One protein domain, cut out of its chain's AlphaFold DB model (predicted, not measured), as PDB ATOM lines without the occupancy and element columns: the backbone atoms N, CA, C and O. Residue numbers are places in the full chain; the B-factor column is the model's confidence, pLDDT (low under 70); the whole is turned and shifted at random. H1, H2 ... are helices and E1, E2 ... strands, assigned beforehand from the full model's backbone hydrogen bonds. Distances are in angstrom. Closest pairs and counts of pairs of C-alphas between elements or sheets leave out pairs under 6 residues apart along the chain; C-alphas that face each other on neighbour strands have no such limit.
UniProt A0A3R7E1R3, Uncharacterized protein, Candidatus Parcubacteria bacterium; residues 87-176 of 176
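This is residues 87 to 176 of the 176 residues of an uncharacterized protein of Candidatus Parcubacteria bacterium (UniProt A0A3R7E1R3). Three helices, H1, H2 and H4, cross one another in a cluster, and a short two-stranded ribbon, E1 beside E2, lies along one side of it, with H2 packed near E1 and H3 near E2. A long loop, residues 101 to 113, reaches away from the cluster to Asp 107, while the small helix H5 sits near the opposite end of the longest span. The printed part has 90 residues, with named elements in the order H1, H2, E1, H3, H4, H5, E2; the class is mostly helix, and the two strands are parallel. The whole is compact, with a radius of gyration of the C-alphas of 12.4 A and spans of 39 by 31 by 23 A.

Find C-alpha 87 at (13.414, 30.990, 24.240); from there H1 runs through residues 87 to 100, 19.9 A long. After the loop, look for C-alpha 114 at (14.760, 43.533, 26.224), where H2, residues 114 to 127, begins its 20.1 A. E1 is residues 129 to 132, 10.0 A, and H3 is residues 135 to 140, 8.5 A. H4 takes residues 146 to 158 over 17.8 A, and H5 takes residues 164 to 168 over 6.0 A. E2, residues 171 to 174, 10.3 A, ends at C-alpha 174, (17.071, 53.290, 42.822).

Begin at H4, the hub, which touches three helices. It touches H1 at a steep tilt of 46 degrees, opposite ways, with Ala 90 and Asn 153 the closest C-alphas at 5.2 A. With residues 118 to 121 alone H2 touches H4, about perpendicular at 78 degrees; the closest C-alphas, of Ile 118 and Trp 154, are 6.8 A apart. With residues 114 to 118 alone H2 touches H1, about perpendicular at 84 degrees, closest at the C-alphas of Gly 95 and Tyr 114, 4.2 A. H4, with residues 147 to 151 alone, only just touches H5, with 3 pairs of C-alphas within 8 A, the closest those of Arg 147 and Arg 167 at 7.2 A. Now look at E1 and E2, parallel at 22 degrees: N 130 and O 171 are 2.9 A apart and N 132 and O 173 are 2.8 A apart, both within hydrogen-bond range. E1, H3, H4, H5 and E2 form a strand-helix-strand unit, two parallel neighbour strands with helices between them along the chain. The closest C-alphas of H3 and E2, of Ser 138 and Arg 173, are 4.8 A apart; those of H2 and E1, of Ala 124 and Tyr 130, are 4.9 A apart. H1 is apart from both strands. In H1, H2, H3, H4 and H5, every O i to N i+4 pair is within hydrogen-bond range.

The two C-alphas farthest apart are those of Asp 107 and Glu 165, at 40.3 A. The printed part has no cut, and it ends at Cys 176, the chain's last residue. The link from H1 to H2, 13 residues, is long; the other links are tight. The mean pLDDT of the printed part is 92.3, and you will find values under 70 at residues 104 to 106 of this model, in the long link.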
ATOM      1  N   THR A  87      12.560  29.797  24.253       96.62
ATOM      2  CA  THR A  87      13.414  30.990  24.240       96.62
ATOM      3  C   THR A  87      12.646  32.215  23.750       96.62
ATOM      4  O   THR A  87      12.792  33.277  24.342       96.62
ATOM      5  N   GLU A  88      11.728  32.079  22.787       95.62
ATOM      6  CA  GLU A  88      10.818  33.162  22.381       95.62
ATOM      7  C   GLU A  88       9.974  33.685  23.555       95.62
ATOM      8  O   GLU A  88       9.910  34.894  23.786       95.62
ATOM      9  N   LYS A  89       9.365  32.785  24.341       97.19
ATOM     10  CA  LYS A  89       8.594  33.156  25.539       97.19
ATOM     11  C   LYS A  89       9.461  33.858  26.582       97.19
ATOM     12  O   LYS A  89       9.009  34.829  27.180       97.19
ATOM     13  N   ALA A  90      10.701  33.406  26.767       98.25
ATOM     14  CA  ALA A  90      11.644  34.046  27.679       98.25
ATOM     15  C   ALA A  90      12.050  35.453  27.205       98.25
ATOM     16  O   ALA A  90      12.076  36.374  28.019       98.25
ATOM     17  N   VAL A  91      12.306  35.653  25.903       97.88
ATOM     18  CA  VAL A  91      12.571  36.990  25.334       97.88
ATOM     19  C   VAL A  91      11.388  37.919  25.585       97.88
ATOM     20  O   VAL A  91      11.576  39.045  26.046       97.88
ATOM     21  N   LYS A  92      10.166  37.436  25.328       97.25
ATOM     22  CA  LYS A  92       8.940  38.208  25.556       97.25
ATOM     23  C   LYS A  92       8.793  38.603  27.026       97.25
ATOM     24  O   LYS A  92       8.611  39.782  27.301       97.25
ATOM     25  N   TYR A  93       8.950  37.648  27.941       98.25
ATOM     26  CA  TYR A  93       8.879  37.891  29.381       98.25
ATOM     27  C   TYR A  93       9.888  38.954  29.839       98.25
ATOM     28  O   TYR A  93       9.507  39.913  30.500       98.25
ATOM     29  N   ILE A  94      11.164  38.842  29.449       98.31
ATOM     30  CA  ILE A  94      12.191  39.827  29.829       98.31
ATOM     31  C   ILE A  94      11.852  41.225  29.288       98.31
ATOM     32  O   ILE A  94      12.046  42.220  29.985       98.31
ATOM     33  N   GLY A  95      11.325  41.308  28.064       96.94
ATOM     34  CA  GLY A  95      10.858  42.571  27.494       96.94
ATOM     35  C   GLY A  95       9.646  43.159  28.225       96.94
ATOM     36  O   GLY A  95       9.563  44.374  28.367       96.94
ATOM     37  N   GLU A  96       8.720  42.325  28.700       96.31
ATOM     38  CA  GLU A  96       7.567  42.750  29.507       96.31
ATOM     39  C   GLU A  96       7.999  43.272  30.880       96.31
ATOM     40  O   GLU A  96       7.539  44.341  31.270       96.31
ATOM     41  N   VAL A  97       8.955  42.611  31.542       95.94
ATOM     42  CA  VAL A  97       9.553  43.119  32.792       95.94
ATOM     43  C   VAL A  97      10.160  44.504  32.579       95.94
ATOM     44  O   VAL A  97       9.910  45.406  33.368       95.94
ATOM     45  N   GLY A  98      10.927  44.697  31.498       94.75
ATOM     46  CA  GLY A  98      11.513  46.002  31.178       94.75
ATOM     47  C   GLY A  98      10.460  47.105  31.042       94.75
ATOM     48  O   GLY A  98      10.639  48.198  31.577       94.75
ATOM     49  N   LYS A  99       9.331  46.811  30.391       92.81
ATOM     50  CA  LYS A  99       8.208  47.753  30.270       92.81
ATOM     51  C   LYS A  99       7.566  48.060  31.619       92.81
ATOM     52  O   LYS A  99       7.369  49.224  31.923       92.81
ATOM     53  N   GLU A 100       7.296  47.035  32.424       92.44
ATOM     54  CA  GLU A 100       6.652  47.176  33.736       92.44
ATOM     55  C   GLU A 100       7.438  48.088  34.684       92.44
ATOM     56  O   GLU A 100       6.851  48.892  35.402       92.44
ATOM     57  N   ILE A 101       8.771  47.993  34.665       91.94
ATOM     58  CA  ILE A 101       9.635  48.791  35.543       91.94
ATOM     59  C   ILE A 101      10.065  50.138  34.942       91.94
ATOM     60  O   ILE A 101      10.780  50.910  35.592       91.94
ATOM     61  N   SER A 102       9.688  50.410  33.691       89.06
ATOM     62  CA  SER A 102       9.938  51.691  33.031       89.06
ATOM     63  C   SER A 102       8.946  52.747  33.519       89.06
ATOM     64  O   SER A 102       7.793  52.441  33.800       89.06
ATOM     65  N   TYR A 103       9.369  54.013  33.553       78.50
ATOM     66  CA  TYR A 103       8.403  55.112  33.517       78.50
ATOM     67  C   TYR A 103       7.936  55.312  32.074       78.50
ATOM     68  O   TYR A 103       8.752  55.284  31.151       78.50
ATOM     69  N   GLU A 104       6.637  55.527  31.890       67.25
ATOM     70  CA  GLU A 104       6.059  55.930  30.609       67.25
ATOM     71  C   GLU A 104       5.906  57.456  30.601       67.25
ATOM     72  O   GLU A 104       5.237  58.028  31.463       67.25
ATOM     73  N   TYR A 105       6.552  58.120  29.643       67.06
ATOM     74  CA  TYR A 105       6.157  59.457  29.210       67.06
ATOM     75  C   TYR A 105       5.285  59.296  27.968       67.06
ATOM     76  O   TYR A 105       5.581  58.442  27.129       67.06
ATOM     77  N   ASP A 106       4.234  60.110  27.847       68.56
ATOM     78  CA  ASP A 106       3.413  60.134  26.634       68.56
ATOM     79  C   ASP A 106       4.329  60.319  25.406       68.56
ATOM     80  O   ASP A 106       5.165  61.223  25.378       68.56
ATOM     81  N   ASP A 107       4.179  59.430  24.420       77.25
ATOM     82  CA  ASP A 107       4.898  59.395  23.135       77.25
ATOM     83  C   ASP A 107       6.389  58.965  23.135       77.25
ATOM     84  O   ASP A 107       7.004  58.950  22.065       77.25
ATOM     85  N   GLU A 108       6.967  58.520  24.258       79.44
ATOM     86  CA  GLU A 108       8.338  57.966  24.301       79.44
ATOM     87  C   GLU A 108       8.344  56.428  24.447       79.44
ATOM     88  O   GLU A 108       7.472  55.849  25.104       79.44
ATOM     89  N   PRO A 109       9.321  55.711  23.851       79.44
ATOM     90  CA  PRO A 109       9.472  54.282  24.088       79.44
ATOM     91  C   PRO A 109       9.821  54.004  25.561       79.44
ATOM     92  O   PRO A 109      10.412  54.851  26.236       79.44
ATOM     93  N   PRO A 110       9.519  52.793  26.070       84.81
ATOM     94  CA  PRO A 110       9.864  52.422  27.435       84.81
ATOM     95  C   PRO A 110      11.371  52.556  27.663       84.81
ATOM     96  O   PRO A 110      12.177  52.136  26.827       84.81
ATOM     97  N   MET A 111      11.742  53.093  28.826       86.56
ATOM     98  CA  MET A 111      13.136  53.292  29.227       86.56
ATOM     99  C   MET A 111      13.965  51.999  29.145       86.56
ATOM    100  O   MET A 111      15.140  52.037  28.773       86.56
ATOM    101  N   TYR A 112      13.369  50.852  29.481       92.69
ATOM    102  CA  TYR A 112      14.031  49.554  29.426       92.69
ATOM    103  C   TYR A 112      13.456  48.659  28.326       92.69
ATOM    104  O   TYR A 112      12.288  48.268  28.335       92.69
ATOM    105  N   SER A 113      14.326  48.280  27.393       93.88
ATOM    106  CA  SER A 113      14.064  47.291  26.355       93.88
ATOM    107  C   SER A 113      14.535  45.906  26.800       93.88
ATOM    108  O   SER A 113      15.267  45.756  27.776       93.88
ATOM    109  N   TYR A 114      14.191  44.870  26.031       96.25
ATOM    110  CA  TYR A 114      14.760  43.533  26.224       96.25
ATOM    111  C   TYR A 114      16.298  43.559  26.334       96.25
ATOM    112  O   TYR A 114      16.868  42.988  27.264       96.25
ATOM    113  N   ALA A 115      16.972  44.248  25.411       95.31
ATOM    114  CA  ALA A 115      18.428  44.282  25.349       95.31
ATOM    115  C   ALA A 115      19.045  45.000  26.559       95.31
ATOM    116  O   ALA A 115      20.045  44.526  27.105       95.31
ATOM    117  N   SER A 116      18.434  46.093  27.029       94.81
ATOM    118  CA  SER A 116      18.916  46.770  28.235       94.81
ATOM    119  C   SER A 116      18.657  45.950  29.502       94.81
ATOM    120  O   SER A 116      19.482  45.980  30.411       94.81
ATOM    121  N   MET A 117      17.608  45.121  29.536       97.25
ATOM    122  CA  MET A 117      17.399  44.149  30.617       97.25
ATOM    123  C   MET A 117      18.441  43.020  30.604       97.25
ATOM    124  O   MET A 117      18.929  42.622  31.665       97.25
ATOM    125  N   ILE A 118      18.851  42.527  29.428       97.75
ATOM    126  CA  ILE A 118      19.965  41.570  29.330       97.75
ATOM    127  C   ILE A 118      21.264  42.200  29.844       97.75
ATOM    128  O   ILE A 118      21.960  41.593  30.666       97.75
ATOM    129  N   TYR A 119      21.553  43.436  29.426       95.81
ATOM    130  CA  TYR A 119      22.684  44.218  29.922       95.81
ATOM    131  C   TYR A 119      22.640  44.402  31.447       95.81
ATOM    132  O   TYR A 119      23.649  44.175  32.123       95.81
ATOM    133  N   ALA A 120      21.473  44.751  31.999       95.31
ATOM    134  CA  ALA A 120      21.275  44.939  33.431       95.31
ATOM    135  C   ALA A 120      21.610  43.671  34.222       95.31
ATOM    136  O   ALA A 120      22.365  43.738  35.190       95.31
ATOM    137  N   GLY A 121      21.153  42.502  33.759       96.88
ATOM    138  CA  GLY A 121      21.495  41.219  34.376       96.88
ATOM    139  C   GLY A 121      23.003  40.942  34.383       96.88
ATOM    140  O   GLY A 121      23.555  40.568  35.419       96.88
ATOM    141  N   HIS A 122      23.712  41.209  33.278       96.62
ATOM    142  CA  HIS A 122      25.171  41.050  33.250       96.62
ATOM    143  C   HIS A 122      25.882  42.002  34.223       96.62
ATOM    144  O   HIS A 122      26.827  41.584  34.901       96.62
ATOM    145  N   ARG A 123      25.448  43.267  34.322       94.81
ATOM    146  CA  ARG A 123      26.018  44.221  35.290       94.81
ATOM    147  C   ARG A 123      25.727  43.819  36.729       94.81
ATOM    148  O   ARG A 123      26.652  43.858  37.536       94.81
ATOM    149  N   ALA A 124      24.503  43.386  37.018       95.50
ATOM    150  CA  ALA A 124      24.089  42.911  38.333       95.50
ATOM    151  C   ALA A 124      24.977  41.754  38.809       95.50
ATOM    152  O   ALA A 124      25.545  41.798  39.898       95.50
ATOM    153  N   ILE A 125      25.198  40.758  37.947       95.31
ATOM    154  CA  ILE A 125      26.052  39.607  38.259       95.31
ATOM    155  C   ILE A 125      27.510  40.025  38.463       95.31
ATOM    156  O   ILE A 125      28.150  39.579  39.421       95.31
ATOM    157  N   LYS A 126      28.039  40.883  37.582       94.44
ATOM    158  CA  LYS A 126      29.438  41.317  37.645       94.44
ATOM    159  C   LYS A 126      29.732  42.158  38.883       94.44
ATOM    160  O   LYS A 126      30.758  41.944  39.518       94.44
ATOM    161  N   ASN A 127      28.855  43.104  39.200       94.31
ATOM    162  CA  ASN A 127      29.101  44.102  40.239       94.31
ATOM    163  C   ASN A 127      28.498  43.706  41.597       94.31
ATOM    164  O   ASN A 127      28.836  44.319  42.600       94.31
ATOM    165  N   GLY A 128      27.627  42.690  41.640       95.75
ATOM    166  CA  GLY A 128      26.839  42.357  42.832       95.75
ATOM    167  C   GLY A 128      25.682  43.328  43.073       95.75
ATOM    168  O   GLY A 128      24.989  43.221  44.076       95.75
ATOM    169  N   GLU A 129      25.460  44.271  42.159       94.31
ATOM    170  CA  GLU A 129      24.397  45.256  42.272       94.31
ATOM    171  C   GLU A 129      23.986  45.838  40.922       94.31
ATOM    172  O   GLU A 129      24.772  45.871  39.965       94.31
ATOM    173  N   TYR A 130      22.759  46.346  40.867       93.50
ATOM    174  CA  TYR A 130      22.276  47.174  39.775       93.50
ATOM    175  C   TYR A 130      21.413  48.324  40.294       93.50
ATOM    176  O   TYR A 130      20.496  48.122  41.095       93.50
ATOM    177  N   CYS A 131      21.706  49.530  39.809       91.44
ATOM    178  CA  CYS A 131      20.920  50.718  40.110       91.44
ATOM    179  C   CYS A 131      19.960  51.004  38.954       91.44
ATOM    180  O   CYS A 131      20.393  51.212  37.818       91.44
ATOM    181  N   TRP A 132      18.668  51.025  39.258       90.88
ATOM    182  CA  TRP A 132      17.598  51.408  38.347       90.88
ATOM    183  C   TRP A 132      17.390  52.917  38.391       90.88
ATOM    184  O   TRP A 132      17.528  53.543  39.434       90.88
ATOM    185  N   GLY A 133      16.995  53.514  37.272       86.56
ATOM    186  CA  GLY A 133      16.519  54.900  37.240       86.56
ATOM    187  C   GLY A 133      15.109  55.095  37.812       86.56
ATOM    188  O   GLY A 133      14.574  56.190  37.689       86.56
ATOM    189  N   THR A 134      14.487  54.047  38.363       86.06
ATOM    190  CA  THR A 134      13.090  54.041  38.814       86.06
ATOM    191  C   THR A 134      12.952  53.286  40.137       86.06
ATOM    192  O   THR A 134      13.619  52.265  40.344       86.06
ATOM    193  N   ASP A 135      12.061  53.753  41.018       87.88
ATOM    194  CA  ASP A 135      11.722  53.027  42.251       87.88
ATOM    195  C   ASP A 135      11.073  51.684  41.921       87.88
ATOM    196  O   ASP A 135      11.475  50.658  42.472       87.88
ATOM    197  N   ALA A 136      10.168  51.677  40.934       87.81
ATOM    198  CA  ALA A 136       9.493  50.482  40.433       87.81
ATOM    199  C   ALA A 136      10.482  49.373  40.043       87.81
ATOM    200  O   ALA A 136      10.273  48.213  40.381       87.81
ATOM    201  N   GLY A 137      11.599  49.722  39.394       86.38
ATOM    202  CA  GLY A 137      12.656  48.767  39.074       86.38
ATOM    203  C   GLY A 137      13.317  48.194  40.317       86.38
ATOM    204  O   GLY A 137      13.543  46.991  40.383       86.38
ATOM    205  N   SER A 138      13.596  49.014  41.329       88.06
ATOM    206  CA  SER A 138      14.159  48.504  42.580       88.06
ATOM    207  C   SER A 138      13.176  47.592  43.324       88.06
ATOM    208  O   SER A 138      13.555  46.482  43.693       88.06
ATOM    209  N   GLU A 139      11.914  48.003  43.460       92.31
ATOM    210  CA  GLU A 139      10.860  47.280  44.175       92.31
ATOM    211  C   GLU A 139      10.492  45.962  43.492       92.31
ATOM    212  O   GLU A 139      10.376  44.939  44.166       92.31
ATOM    213  N   PHE A 140      10.389  45.955  42.158       94.50
ATOM    214  CA  PHE A 140      10.039  44.772  41.370       94.50
ATOM    215  C   PHE A 140      10.897  43.565  41.747       94.50
ATOM    216  O   PHE A 140      10.374  42.471  41.953       94.50
ATOM    217  N   PHE A 141      12.211  43.759  41.891       94.38
ATOM    218  CA  PHE A 141      13.125  42.674  42.229       94.38
ATOM    219  C   PHE A 141      13.097  42.283  43.714       94.38
ATOM    220  O   PHE A 141      13.649  41.244  44.043       94.38
ATOM    221  N   TYR A 142      12.496  43.029  44.638       93.31
ATOM    222  CA  TYR A 142      12.303  42.538  46.019       93.31
ATOM    223  C   TYR A 142      10.934  41.896  46.250       93.31
ATOM    224  O   TYR A 142      10.706  41.347  47.327       93.31
ATOM    225  N   ASN A 143      10.052  41.923  45.252       92.31
ATOM    226  CA  ASN A 143       8.712  41.364  45.352       92.31
ATOM    227  C   ASN A 143       8.652  39.923  44.830       92.31
ATOM    228  O   ASN A 143       9.233  39.591  43.792       92.31
ATOM    229  N   ASP A 144       7.901  39.087  45.549       91.19
ATOM    230  CA  ASP A 144       7.607  37.696  45.201       91.19
ATOM    231  C   ASP A 144       8.858  36.896  44.774       91.19
ATOM    232  O   ASP A 144       9.913  36.943  45.406       91.19
ATOM    233  N   ASP A 145       8.738  36.125  43.698       94.25
ATOM    234  CA  ASP A 145       9.776  35.311  43.074       94.25
ATOM    235  C   ASP A 145      10.355  35.986  41.815       94.25
ATOM    236  O   ASP A 145      10.944  35.326  40.952       94.25
ATOM    237  N   ASN A 146      10.216  37.311  41.684       95.44
ATOM    238  CA  ASN A 146      10.602  38.044  40.475       95.44
ATOM    239  C   ASN A 146      12.093  37.916  40.145       95.44
ATOM    240  O   ASN A 146      12.440  37.735  38.978       95.44
ATOM    241  N   ARG A 147      12.987  37.925  41.146       94.06
ATOM    242  CA  ARG A 147      14.427  37.659  40.928       94.06
ATOM    243  C   ARG A 147      14.660  36.291  40.324       94.06
ATOM    244  O   ARG A 147      15.436  36.160  39.380       94.06
ATOM    245  N   GLU A 148      14.023  35.273  40.890       96.00
ATOM    246  CA  GLU A 148      14.179  33.901  40.426       96.00
ATOM    247  C   GLU A 148      13.679  33.783  38.987       96.00
ATOM    248  O   GLU A 148      14.421  33.331  38.111       96.00
ATOM    249  N   LYS A 149      12.458  34.252  38.713       97.75
ATOM    250  CA  LYS A 149      11.860  34.236  37.372       97.75
ATOM    251  C   LYS A 149      12.700  35.009  36.360       97.75
ATOM    252  O   LYS A 149      12.942  34.496  35.262       97.75
ATOM    253  N   PHE A 150      13.181  36.195  36.726       98.00
ATOM    254  CA  PHE A 150      14.055  37.003  35.885       98.00
ATOM    255  C   PHE A 150      15.344  36.259  35.558       98.00
ATOM    256  O   PHE A 150      15.606  35.997  34.386       98.00
ATOM    257  N   PHE A 151      16.120  35.840  36.563       98.06
ATOM    258  CA  PHE A 151      17.413  35.202  36.318       98.06
ATOM    259  C   PHE A 151      17.293  33.819  35.681       98.06
ATOM    260  O   PHE A 151      18.187  33.428  34.934       98.06
ATOM    261  N   LYS A 152      16.184  33.099  35.870       98.12
ATOM    262  CA  LYS A 152      15.909  31.840  35.167       98.12
ATOM    263  C   LYS A 152      15.704  32.049  33.667       98.12
ATOM    264  O   LYS A 152      16.293  31.324  32.866       98.12
ATOM    265  N   ASN A 153      14.898  33.039  33.278       98.56
ATOM    266  CA  ASN A 153      14.707  33.387  31.867       98.56
ATOM    267  C   ASN A 153      15.969  34.023  31.275       98.56
ATOM    268  O   ASN A 153      16.373  33.672  30.172       98.56
ATOM    269  N   TRP A 154      16.635  34.895  32.025       98.50
ATOM    270  CA  TRP A 154      17.885  35.523  31.618       98.50
ATOM    271  C   TRP A 154      18.987  34.480  31.374       98.50
ATOM    272  O   TRP A 154      19.581  34.475  30.301       98.50
ATOM    273  N   SER A 155      19.189  33.526  32.293       98.00
ATOM    274  CA  SER A 155      20.193  32.456  32.145       98.00
ATOM    275  C   SER A 155      19.890  31.542  30.960       98.00
ATOM    276  O   SER A 155      20.803  31.102  30.265       98.00
ATOM    277  N   LEU A 156      18.607  31.268  30.695       97.69
ATOM    278  CA  LEU A 156      18.184  30.499  29.525       97.69
ATOM    279  C   LEU A 156      18.601  31.177  28.209       97.69
ATOM    280  O   LEU A 156      18.972  30.488  27.266       97.69
ATOM    281  N   LEU A 157      18.538  32.508  28.146       97.56
ATOM    282  CA  LEU A 157      18.819  33.288  26.937       97.56
ATOM    283  C   LEU A 157      20.318  33.555  26.740       97.56
ATOM    284  O   LEU A 157      20.844  33.457  25.626       97.56
ATOM    285  N   THR A 158      21.021  33.872  27.827       95.38
ATOM    286  CA  THR A 158      22.448  34.230  27.802       95.38
ATOM    287  C   THR A 158      23.365  33.017  27.912       95.38
ATOM    288  O   THR A 158      24.546  33.110  27.588       95.38
ATOM    289  N   GLY A 159      22.846  31.873  28.374       94.44
ATOM    290  CA  GLY A 159      23.644  30.690  28.700       94.44
ATOM    291  C   GLY A 159      24.549  30.875  29.922       94.44
ATOM    292  O   GLY A 159      25.351  29.993  30.220       94.44
ATOM    293  N   VAL A 160      24.448  32.003  30.631       94.56
ATOM    294  CA  VAL A 160      25.246  32.281  31.825       94.56
ATOM    295  C   VAL A 160      24.502  31.746  33.049       94.56
ATOM    296  O   VAL A 160      23.412  32.235  33.340       94.56
ATOM    297  N   PRO A 161      25.059  30.768  33.784       95.62
ATOM    298  CA  PRO A 161      24.411  30.234  34.971       95.62
ATOM    299  C   PRO A 161      24.474  31.231  36.132       95.62
ATOM    300  O   PRO A 161      25.494  31.888  36.355       95.62
ATOM    301  N   VAL A 162      23.397  31.290  36.912       96.12
ATOM    302  CA  VAL A 162      23.302  32.079  38.145       96.12
ATOM    303  C   VAL A 162      22.851  31.148  39.269       96.12
ATOM    304  O   VAL A 162      21.788  30.541  39.165       96.12
ATOM    305  N   SER A 163      23.672  30.995  40.311       95.31
ATOM    306  CA  SER A 163      23.296  30.223  41.501       95.31
ATOM    307  C   SER A 163      22.308  30.999  42.371       95.31
ATOM    308  O   SER A 163      22.265  32.228  42.311       95.31
ATOM    309  N   ASP A 164      21.555  30.286  43.211       94.12
ATOM    310  CA  ASP A 164      20.634  30.907  44.170       94.12
ATOM    311  C   ASP A 164      21.373  31.876  45.106       94.12
ATOM    312  O   ASP A 164      20.991  33.035  45.192       94.12
ATOM    313  N   GLU A 165      22.505  31.455  45.681       94.31
ATOM    314  CA  GLU A 165      23.371  32.313  46.511       94.31
ATOM    315  C   GLU A 165      23.771  33.599  45.775       94.31
ATOM    316  O   GLU A 165      23.558  34.705  46.265       94.31
ATOM    317  N   LYS A 166      24.276  33.468  44.540       94.06
ATOM    318  CA  LYS A 166      24.705  34.629  43.756       94.06
ATOM    319  C   LYS A 166      23.540  35.559  43.443       94.06
ATOM    320  O   LYS A 166      23.754  36.763  43.396       94.06
ATOM    321  N   ARG A 167      22.348  35.025  43.172       95.06
ATOM    322  CA  ARG A 167      21.134  35.808  42.907       95.06
ATOM    323  C   ARG A 167      20.679  36.565  44.151       95.06
ATOM    324  O   ARG A 167      20.289  37.729  44.042       95.06
ATOM    325  N   ASP A 168      20.695  35.901  45.296       92.81
ATOM    326  CA  ASP A 168      20.173  36.437  46.548       92.81
ATOM    327  C   ASP A 168      21.089  37.550  47.093       92.81
ATOM    328  O   ASP A 168      20.594  38.546  47.618       92.81
ATOM    329  N   ASP A 169      22.395  37.462  46.820       95.00
ATOM    330  CA  ASP A 169      23.393  38.487  47.151       95.00
ATOM    331  C   ASP A 169      23.328  39.756  46.278       95.00
ATOM    332  O   ASP A 169      23.981  40.754  46.591       95.00
ATOM    333  N   ILE A 170      22.578  39.758  45.167       96.19
ATOM    334  CA  ILE A 170      22.497  40.934  44.287       96.19
ATOM    335  C   ILE A 170      21.644  42.028  44.933       96.19
ATOM    336  O   ILE A 170      20.460  41.838  45.235       96.19
ATOM    337  N   GLY A 171      22.224  43.220  45.060       95.00
ATOM    338  CA  GLY A 171      21.505  44.428  45.449       95.00
ATOM    339  C   GLY A 171      20.820  45.105  44.260       95.00
ATOM    340  O   GLY A 171      21.476  45.483  43.293       95.00
ATOM    341  N   PHE A 172      19.513  45.342  44.344       93.88
ATOM    342  CA  PHE A 172      18.800  46.243  43.427       93.88
ATOM    343  C   PHE A 172      18.437  47.528  44.169       93.88
ATOM    344  O   PHE A 172      18.015  47.459  45.322       93.88
ATOM    345  N   ARG A 173      18.663  48.700  43.570       92.31
ATOM    346  CA  ARG A 173      18.429  50.010  44.215       92.31
ATOM    347  C   ARG A 173      17.950  51.046  43.203       92.31
ATOM    348  O   ARG A 173      18.228  50.879  42.018       92.31
ATOM    349  N   CYS A 174      17.269  52.101  43.652       87.94
ATOM    350  CA  CYS A 174      17.071  53.290  42.822       87.94
ATOM    351  C   CYS A 174      18.370  54.115  42.769       87.94
ATOM    352  O   CYS A 174      19.162  54.103  43.713       87.94
ATOM    353  N   ALA A 175      18.617  54.778  41.638       83.38
ATOM    354  CA  ALA A 175      19.629  55.823  41.474       83.38
ATOM    355  C   ALA A 175      19.081  57.230  41.792       83.38
ATOM    356  O   ALA A 175      19.846  58.197  41.777       83.38
ATOM    357  N   CYS A 176      17.773  57.322  42.040       71.94
ATOM    358  CA  CYS A 176      17.166  58.353  42.861       71.94
ATOM    359  C   CYS A 176      17.508  58.100  44.348       71.94
ATOM    360  O   CYS A 176      17.556  59.100  45.090       71.94
TER     361      CYS A 176